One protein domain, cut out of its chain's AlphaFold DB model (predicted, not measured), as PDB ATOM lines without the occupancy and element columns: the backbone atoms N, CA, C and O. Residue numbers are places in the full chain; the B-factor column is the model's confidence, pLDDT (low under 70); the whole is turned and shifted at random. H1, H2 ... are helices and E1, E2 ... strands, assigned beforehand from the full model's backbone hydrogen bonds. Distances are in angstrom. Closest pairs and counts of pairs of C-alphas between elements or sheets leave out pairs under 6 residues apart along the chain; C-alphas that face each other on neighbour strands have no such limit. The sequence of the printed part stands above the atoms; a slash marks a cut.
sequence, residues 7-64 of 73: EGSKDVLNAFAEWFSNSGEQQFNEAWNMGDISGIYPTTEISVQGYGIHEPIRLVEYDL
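What this domain is: This is residues 7 to 64 of the 73 residues of an uncharacterized protein of Bacillus cereus (UniProt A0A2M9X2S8). A narrow hairpin of two strands, E1 and E2, has a pair of helices packed together to one side of it: H2 beside E1, and H1 starting near E2 and running away from the hairpin. The loops at residues 34 to 43 and 50 to 56 reach out at opposite ends and make the longest axis. The printed part has 58 residues with two named helices and two named strands, in the order H1, H2, E1, E2; the sheet, E1 - E2, is antiparallel and the class is mixed, helices and strands. It is only just compact, close to loose, with a radius of gyration of the C-alphas of 12.0 A and spans of 40 by 27 by 18 A.

Where its parts are: Find C-alpha 44 at (15.348, 29.990, 20.694); from there E1 runs over residues 44 to 49, 15.7 A. E2, residues 57 to 63, runs 19.4 A to C-alpha 63 at (15.585, 33.187, 23.668). H1, residues 10 to 22, starts at C-alpha 10 at (3.758, 33.329, 12.321) and is 18.5 A long. H2, residues 28 to 33, is 8.6 A long.

How they stand to each other: Look first at the hairpin of E1 and E2, antiparallel at 152 degrees: N 45 and O 62 are 2.8 A apart and N 60 and O 47 2.9 A, both within hydrogen-bond range. The closest C-alphas of H2 and E1, Asn 29 and Ile 46, are 6.4 A apart. Those of H1 and E2, Val 12 and Leu 59, are 7.2 A apart. H1 touches H2 with residues 15 to 20 alone, closest at the C-alphas of Trp 19 and Phe 28, 6.5 A, at a steep tilt of 61 degrees, opposite ways. H2 and E2 are apart; H1 and E1 are only just apart, at 8.1 A. In H1 and H2 every O i to N i+4 pair is within hydrogen-bond range.

The domain as a whole: The two C-alphas farthest apart, those of Ser 38 and His 54, are 40.4 A apart. The printed part has no cut. The link from H1 to H2 is tight; those from H2 to E1 and from E1 to E2 are short. The mean pLDDT of the printed part is 85.4, and no printed residue is under 70.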
ATOM      1  N   GLU A   7      -2.106  29.516  19.531       89.19
ATOM      2  CA  GLU A   7      -1.575  30.856  19.295       89.19
ATOM      3  C   GLU A   7      -0.046  30.834  19.355       89.19
ATOM      4  O   GLU A   7       0.543  30.062  20.109       89.19
ATOM      5  N   GLY A   8       0.597  31.681  18.559       84.56
ATOM      6  CA  GLY A   8       2.051  31.798  18.465       84.56
ATOM      7  C   GLY A   8       2.431  32.803  17.381       84.56
ATOM      8  O   GLY A   8       1.555  33.331  16.688       84.56
ATOM      9  N   SER A   9       3.725  33.069  17.215       86.50
ATOM     10  CA  SER A   9       4.188  33.855  16.071       86.50
ATOM     11  C   SER A   9       3.931  33.134  14.758       86.50
ATOM     12  O   SER A   9       3.748  31.917  14.711       86.50
ATOM     13  N   LYS A  10       3.942  33.892  13.660       87.31
ATOM     14  CA  LYS A  10       3.758  33.329  12.321       87.31
ATOM     15  C   LYS A  10       4.758  32.207  12.026       87.31
ATOM     16  O   LYS A  10       4.353  31.176  11.497       87.31
ATOM     17  N   ASP A  11       6.025  32.398  12.379       84.19
ATOM     18  CA  ASP A  11       7.079  31.428  12.084       84.19
ATOM     19  C   ASP A  11       6.921  30.162  12.931       84.19
ATOM     20  O   ASP A  11       6.975  29.055  12.395       84.19
ATOM     21  N   VAL A  12       6.575  30.310  14.214       85.62
ATOM     22  CA  VAL A  12       6.268  29.178  15.100       85.62
ATOM     23  C   VAL A  12       5.038  28.408  14.622       85.62
ATOM     24  O   VAL A  12       5.047  27.178  14.608       85.62
ATOM     25  N   LEU A  13       3.985  29.103  14.184       89.69
ATOM     26  CA  LEU A  13       2.777  28.462  13.665       89.69
ATOM     27  C   LEU A  13       3.029  27.737  12.336       89.69
ATOM     28  O   LEU A  13       2.464  26.665  12.124       89.69
ATOM     29  N   ASN A  14       3.882  28.279  11.463       88.12
ATOM     30  CA  ASN A  14       4.285  27.604  10.229       88.12
ATOM     31  C   ASN A  14       5.100  26.343  10.530       88.12
ATOM     32  O   ASN A  14       4.744  25.272  10.042       88.12
ATOM     33  N   ALA A  15       6.117  26.441  11.390       84.88
ATOM     34  CA  ALA A  15       6.920  25.293  11.809       84.88
ATOM     35  C   ALA A  15       6.054  24.216  12.480       84.88
ATOM     36  O   ALA A  15       6.189  23.027  12.191       84.88
ATOM     37  N   PHE A  16       5.108  24.627  13.331       88.25
ATOM     38  CA  PHE A  16       4.141  23.723  13.942       88.25
ATOM     39  C   PHE A  16       3.261  23.033  12.901       88.25
ATOM     40  O   PHE A  16       3.075  21.824  12.982       88.25
ATOM     41  N   ALA A  17       2.723  23.764  11.921       88.62
ATOM     42  CA  ALA A  17       1.880  23.181  10.881       88.62
ATOM     43  C   ALA A  17       2.658  22.198   9.989       88.62
ATOM     44  O   ALA A  17       2.153  21.113   9.688       88.62
ATOM     45  N   GLU A  18       3.889  22.543   9.608       86.19
ATOM     46  CA  GLU A  18       4.781  21.677   8.833       86.19
ATOM     47  C   GLU A  18       5.096  20.389   9.596       86.19
ATOM     48  O   GLU A  18       4.837  19.300   9.074       86.19
ATOM     49  N   TRP A  19       5.530  20.501  10.856       88.25
ATOM     50  CA  TRP A  19       5.748  19.355  11.737       88.25
ATOM     51  C   TRP A  19       4.469  18.529  11.901       88.25
ATOM     52  O   TRP A  19       4.459  17.342  11.594       88.25
ATOM     53  N   PHE A  20       3.355  19.140  12.307       87.75
ATOM     54  CA  PHE A  20       2.106  18.432  12.601       87.75
ATOM     55  C   PHE A  20       1.566  17.663  11.388       87.75
ATOM     56  O   PHE A  20       0.916  16.631  11.539       87.75
ATOM     57  N   SER A  21       1.846  18.150  10.177       84.62
ATOM     58  CA  SER A  21       1.427  17.498   8.938       84.62
ATOM     59  C   SER A  21       2.299  16.310   8.516       84.62
ATOM     60  O   SER A  21       1.806  15.468   7.768       84.62
ATOM     61  N   ASN A  22       3.559  16.220   8.969       77.00
ATOM     62  CA  ASN A  22       4.558  15.293   8.408       77.00
ATOM     63  C   ASN A  22       5.589  14.736   9.418       77.00
ATOM     64  O   ASN A  22       6.632  14.229   9.010       77.00
ATOM     65  N   SER A  23       5.332  14.800  10.726       76.50
ATOM     66  CA  SER A  23       6.330  14.484  11.762       76.50
ATOM     67  C   SER A  23       6.598  13.002  12.012       76.50
ATOM     68  O   SER A  23       7.639  12.656  12.572       76.50
ATOM     69  N   GLY A  24       5.681  12.109  11.637       82.19
ATOM     70  CA  GLY A  24       5.783  10.697  12.012       82.19
ATOM     71  C   GLY A  24       5.848  10.526  13.537       82.19
ATOM     72  O   GLY A  24       4.874  10.819  14.225       82.19
ATOM     73  N   GLU A  25       6.986  10.052  14.055       83.06
ATOM     74  CA  GLU A  25       7.242   9.875  15.501       83.06
ATOM     75  C   GLU A  25       8.099  10.994  16.123       83.06
ATOM     76  O   GLU A  25       8.369  10.971  17.325       83.06
ATOM     77  N   GLN A  26       8.531  11.980  15.333       84.88
ATOM     78  CA  GLN A  26       9.407  13.044  15.812       84.88
ATOM     79  C   GLN A  26       8.673  14.014  16.744       84.88
ATOM     80  O   GLN A  26       7.572  14.487  16.444       84.88
ATOM     81  N   GLN A  27       9.314  14.384  17.853       85.62
ATOM     82  CA  GLN A  27       8.780  15.392  18.769       85.62
ATOM     83  C   GLN A  27       8.893  16.800  18.169       85.62
ATOM     84  O   GLN A  27       9.863  17.115  17.491       85.62
ATOM     85  N   PHE A  28       7.931  17.685  18.447       84.06
ATOM     86  CA  PHE A  28       7.960  19.040  17.881       84.06
ATOM     87  C   PHE A  28       9.182  19.848  18.333       84.06
ATOM     88  O   PHE A  28       9.813  20.519  17.527       84.06
ATOM     89  N   ASN A  29       9.552  19.740  19.611       82.69
ATOM     90  CA  ASN A  29      10.740  20.408  20.144       82.69
ATOM     91  C   ASN A  29      12.030  19.870  19.497       82.69
ATOM     92  O   ASN A  29      12.937  20.640  19.199       82.69
ATOM     93  N   GLU A  30      12.082  18.568  19.205       81.06
ATOM     94  CA  GLU A  30      13.178  17.983  18.437       81.06
ATOM     95  C   GLU A  30      13.219  18.590  17.030       81.06
ATOM     96  O   GLU A  30      14.251  19.122  16.641       81.06
ATOM     97  N   ALA A  31      12.089  18.610  16.318       83.88
ATOM     98  CA  ALA A  31      11.990  19.196  14.981       83.88
ATOM     99  C   ALA A  31      12.420  20.667  14.935       83.88
ATOM    100  O   ALA A  31      13.122  21.073  14.014       83.88
ATOM    101  N   TRP A  32      12.042  21.438  15.955       85.19
ATOM    102  CA  TRP A  32      12.470  22.819  16.126       85.19
ATOM    103  C   TRP A  32      13.994  22.915  16.267       85.19
ATOM    104  O   TRP A  32      14.645  23.654  15.538       85.19
ATOM    105  N   ASN A  33      14.574  22.113  17.160       83.62
ATOM    106  CA  ASN A  33      15.985  22.191  17.534       83.62
ATOM    107  C   ASN A  33      16.958  21.508  16.564       83.62
ATOM    108  O   ASN A  33      18.166  21.676  16.722       83.62
ATOM    109  N   MET A  34      16.487  20.747  15.574       81.69
ATOM    110  CA  MET A  34      17.371  20.043  14.633       81.69
ATOM    111  C   MET A  34      18.197  20.977  13.734       81.69
ATOM    112  O   MET A  34      19.180  20.525  13.147       81.69
ATOM    113  N   GLY A  35      17.833  22.260  13.653       72.62
ATOM    114  CA  GLY A  35      18.469  23.208  12.746       72.62
ATOM    115  C   GLY A  35      18.165  22.908  11.277       72.62
ATOM    116  O   GLY A  35      17.410  21.995  10.941       72.62
ATOM    117  N   ASP A  36      18.727  23.713  10.380       78.12
ATOM    118  CA  ASP A  36      18.548  23.537   8.939       78.12
ATOM    119  C   ASP A  36      19.645  22.663   8.296       78.12
ATOM    120  O   ASP A  36      20.639  22.278   8.918       78.12
ATOM    121  N   ILE A  37      19.492  22.365   7.000       73.94
ATOM    122  CA  ILE A  37      20.483  21.604   6.214       73.94
ATOM    123  C   ILE A  37      21.866  22.279   6.149       73.94
ATOM    124  O   ILE A  37      22.860  21.630   5.816       73.94
ATOM    125  N   SER A  38      21.941  23.573   6.464       84.62
ATOM    126  CA  SER A  38      23.180  24.347   6.523       84.62
ATOM    127  C   SER A  38      23.839  24.283   7.908       84.62
ATOM    128  O   SER A  38      24.917  24.850   8.092       84.62
ATOM    129  N   GLY A  39      23.229  23.585   8.872       79.19
ATOM    130  CA  GLY A  39      23.712  23.463  10.246       79.19
ATOM    131  C   GLY A  39      23.459  24.710  11.093       79.19
ATOM    132  O   GLY A  39      24.138  24.896  12.104       79.19
ATOM    133  N   ILE A  40      22.532  25.582  10.684       81.31
ATOM    134  CA  ILE A  40      22.100  26.726  11.487       81.31
ATOM    135  C   ILE A  40      21.036  26.230  12.462       81.31
ATOM    136  O   ILE A  40      19.960  25.797  12.054       81.31
ATOM    137  N   TYR A  41      21.354  26.293  13.752       83.06
ATOM    138  CA  TYR A  41      20.441  25.924  14.829       83.06
ATOM    139  C   TYR A  41      19.635  27.142  15.299       83.06
ATOM    140  O   TYR A  41      20.147  28.265  15.226       83.06
ATOM    141  N   PRO A  42      18.405  26.949  15.808       84.88
ATOM    142  CA  PRO A  42      17.648  28.035  16.413       84.88
ATOM    143  C   PRO A  42      18.401  28.637  17.603       84.88
ATOM    144  O   PRO A  42      19.062  27.933  18.366       84.88
ATOM    145  N   THR A  43      18.258  29.945  17.798       89.88
ATOM    146  CA  THR A  43      18.720  30.642  19.012       89.88
ATOM    147  C   THR A  43      17.653  30.666  20.103       89.88
ATOM    148  O   THR A  43      17.817  31.331  21.123       89.88
ATOM    149  N   THR A  44      16.552  29.962  19.878       90.81
ATOM    150  CA  THR A  44      15.348  29.990  20.694       90.81
ATOM    151  C   THR A  44      14.832  28.574  20.934       90.81
ATOM    152  O   THR A  44      15.056  27.674  20.126       90.81
ATOM    153  N   GLU A  45      14.105  28.372  22.028       91.31
ATOM    154  CA  GLU A  45      13.351  27.146  22.291       91.31
ATOM    155  C   GLU A  45      11.844  27.398  22.272       91.31
ATOM    156  O   GLU A  45      11.377  28.482  22.619       91.31
ATOM    157  N   ILE A  46      11.077  26.366  21.908       91.38
ATOM    158  CA  ILE A  46       9.614  26.396  21.975       91.38
ATOM    159  C   ILE A  46       9.123  25.638  23.201       91.38
ATOM    160  O   ILE A  46       9.437  24.462  23.409       91.38
ATOM    161  N   SER A  47       8.275  26.317  23.962       89.94
ATOM    162  CA  SER A  47       7.519  25.782  25.081       89.94
ATOM    163  C   SER A  47       6.017  25.906  24.828       89.94
ATOM    164  O   SER A  47       5.559  26.560  23.888       89.94
ATOM    165  N   VAL A  48       5.231  25.251  25.678       89.25
ATOM    166  CA  VAL A  48       3.771  25.243  25.607       89.25
ATOM    167  C   VAL A  48       3.208  25.832  26.892       89.25
ATOM    168  O   VAL A  48       3.514  25.362  27.986       89.25
ATOM    169  N   GLN A  49       2.354  26.841  26.754       90.06
ATOM    170  CA  GLN A  49       1.556  27.395  27.842       90.06
ATOM    171  C   GLN A  49       0.062  27.180  27.577       90.06
ATOM    172  O   GLN A  49      -0.365  26.975  26.440       90.06
ATOM    173  N   GLY A  50      -0.738  27.282  28.634       84.94
ATOM    174  CA  GLY A  50      -2.190  27.178  28.565       84.94
ATOM    175  C   GLY A  50      -2.726  25.749  28.677       84.94
ATOM    176  O   GLY A  50      -2.013  24.764  28.478       84.94
ATOM    177  N   TYR A  51      -4.013  25.634  29.008       81.94
ATOM    178  CA  TYR A  51      -4.688  24.354  29.281       81.94
ATOM    179  C   TYR A  51      -5.687  23.912  28.195       81.94
ATOM    180  O   TYR A  51      -6.530  23.048  28.444       81.94
ATOM    181  N   GLY A  52      -5.613  24.493  26.995       77.88
ATOM    182  CA  GLY A  52      -6.355  24.134  25.777       77.88
ATOM    183  C   GLY A  52      -7.878  24.271  25.840       77.88
ATOM    184  O   GLY A  52      -8.471  25.105  25.160       77.88
ATOM    185  N   ILE A  53      -8.539  23.415  26.620       76.88
ATOM    186  CA  ILE A  53     -10.000  23.415  26.763       76.88
ATOM    187  C   ILE A  53     -10.495  24.527  27.693       76.88
ATOM    188  O   ILE A  53     -11.620  25.000  27.541       76.88
ATOM    189  N   HIS A  54      -9.664  24.937  28.652       81.75
ATOM    190  CA  HIS A  54      -9.979  26.017  29.588       81.75
ATOM    191  C   HIS A  54      -9.497  27.385  29.087       81.75
ATOM    192  O   HIS A  54     -10.094  28.399  29.435       81.75
ATOM    193  N   GLU A  55      -8.461  27.404  28.247       83.50
ATOM    194  CA  GLU A  55      -7.855  28.591  27.635       83.50
ATOM    195  C   GLU A  55      -7.015  28.178  26.414       83.50
ATOM    196  O   GLU A  55      -6.640  27.009  26.337       83.50
ATOM    197  N   PRO A  56      -6.702  29.075  25.463       84.94
ATOM    198  CA  PRO A  56      -5.884  28.734  24.300       84.94
ATOM    199  C   PRO A  56      -4.547  28.084  24.678       84.94
ATOM    200  O   PRO A  56      -3.929  28.441  25.681       84.94
ATOM    201  N   ILE A  57      -4.086  27.146  23.851       89.69
ATOM    202  CA  ILE A  57      -2.700  26.678  23.921       89.69
ATOM    203  C   ILE A  57      -1.839  27.747  23.253       89.69
ATOM    204  O   ILE A  57      -2.097  28.122  22.110       89.69
ATOM    205  N   ARG A  58      -0.801  28.216  23.938       90.19
ATOM    206  CA  ARG A  58       0.196  29.121  23.365       90.19
ATOM    207  C   ARG A  58       1.487  28.354  23.118       90.19
ATOM    208  O   ARG A  58       2.037  27.765  24.047       90.19
ATOM    209  N   LEU A  59       1.965  28.380  21.880       90.62
ATOM    210  CA  LEU A  59       3.345  28.042  21.553       90.62
ATOM    211  C   LEU A  59       4.178  29.294  21.811       90.62
ATOM    212  O   LEU A  59       3.986  30.318  21.155       90.62
ATOM    213  N   VAL A  60       5.040  29.220  22.817       91.94
ATOM    214  CA  VAL A  60       5.821  30.360  23.298       91.94
ATOM    215  C   VAL A  60       7.283  30.111  23.006       91.94
ATOM    216  O   VAL A  60       7.806  29.043  23.318       91.94
ATOM    217  N   GLU A  61       7.920  31.103  22.403       92.94
ATOM    218  CA  GLU A  61       9.334  31.068  22.080       92.94
ATOM    219  C   GLU A  61      10.137  31.792  23.161       92.94
ATOM    220  O   GLU A  61       9.765  32.884  23.592       92.94
ATOM    221  N   TYR A  62      11.235  31.181  23.593       93.00
ATOM    222  CA  TYR A  62      12.170  31.747  24.559       93.00
ATOM    223  C   TYR A  62      13.554  31.849  23.941       93.00
ATOM    224  O   TYR A  62      14.040  30.891  23.345       93.00
ATOM    225  N   ASP A  63      14.201  32.999  24.091       93.12
ATOM    226  CA  ASP A  63      15.585  33.187  23.668       93.12
ATOM    227  C   ASP A  63      16.527  32.374  24.568       93.12
ATOM    228  O   ASP A  63      16.500  32.500  25.791       93.12
ATOM    229  N   LEU A  64      17.376  31.533  23.976       91.56
ATOM    230  CA  LEU A  64      18.261  30.633  24.725       91.56
ATOM    231  C   LEU A  64      19.405  31.368  25.437       91.56
ATOM    232  O   LEU A  64      19.971  30.842  26.395       91.56
TER     233      LEU A  64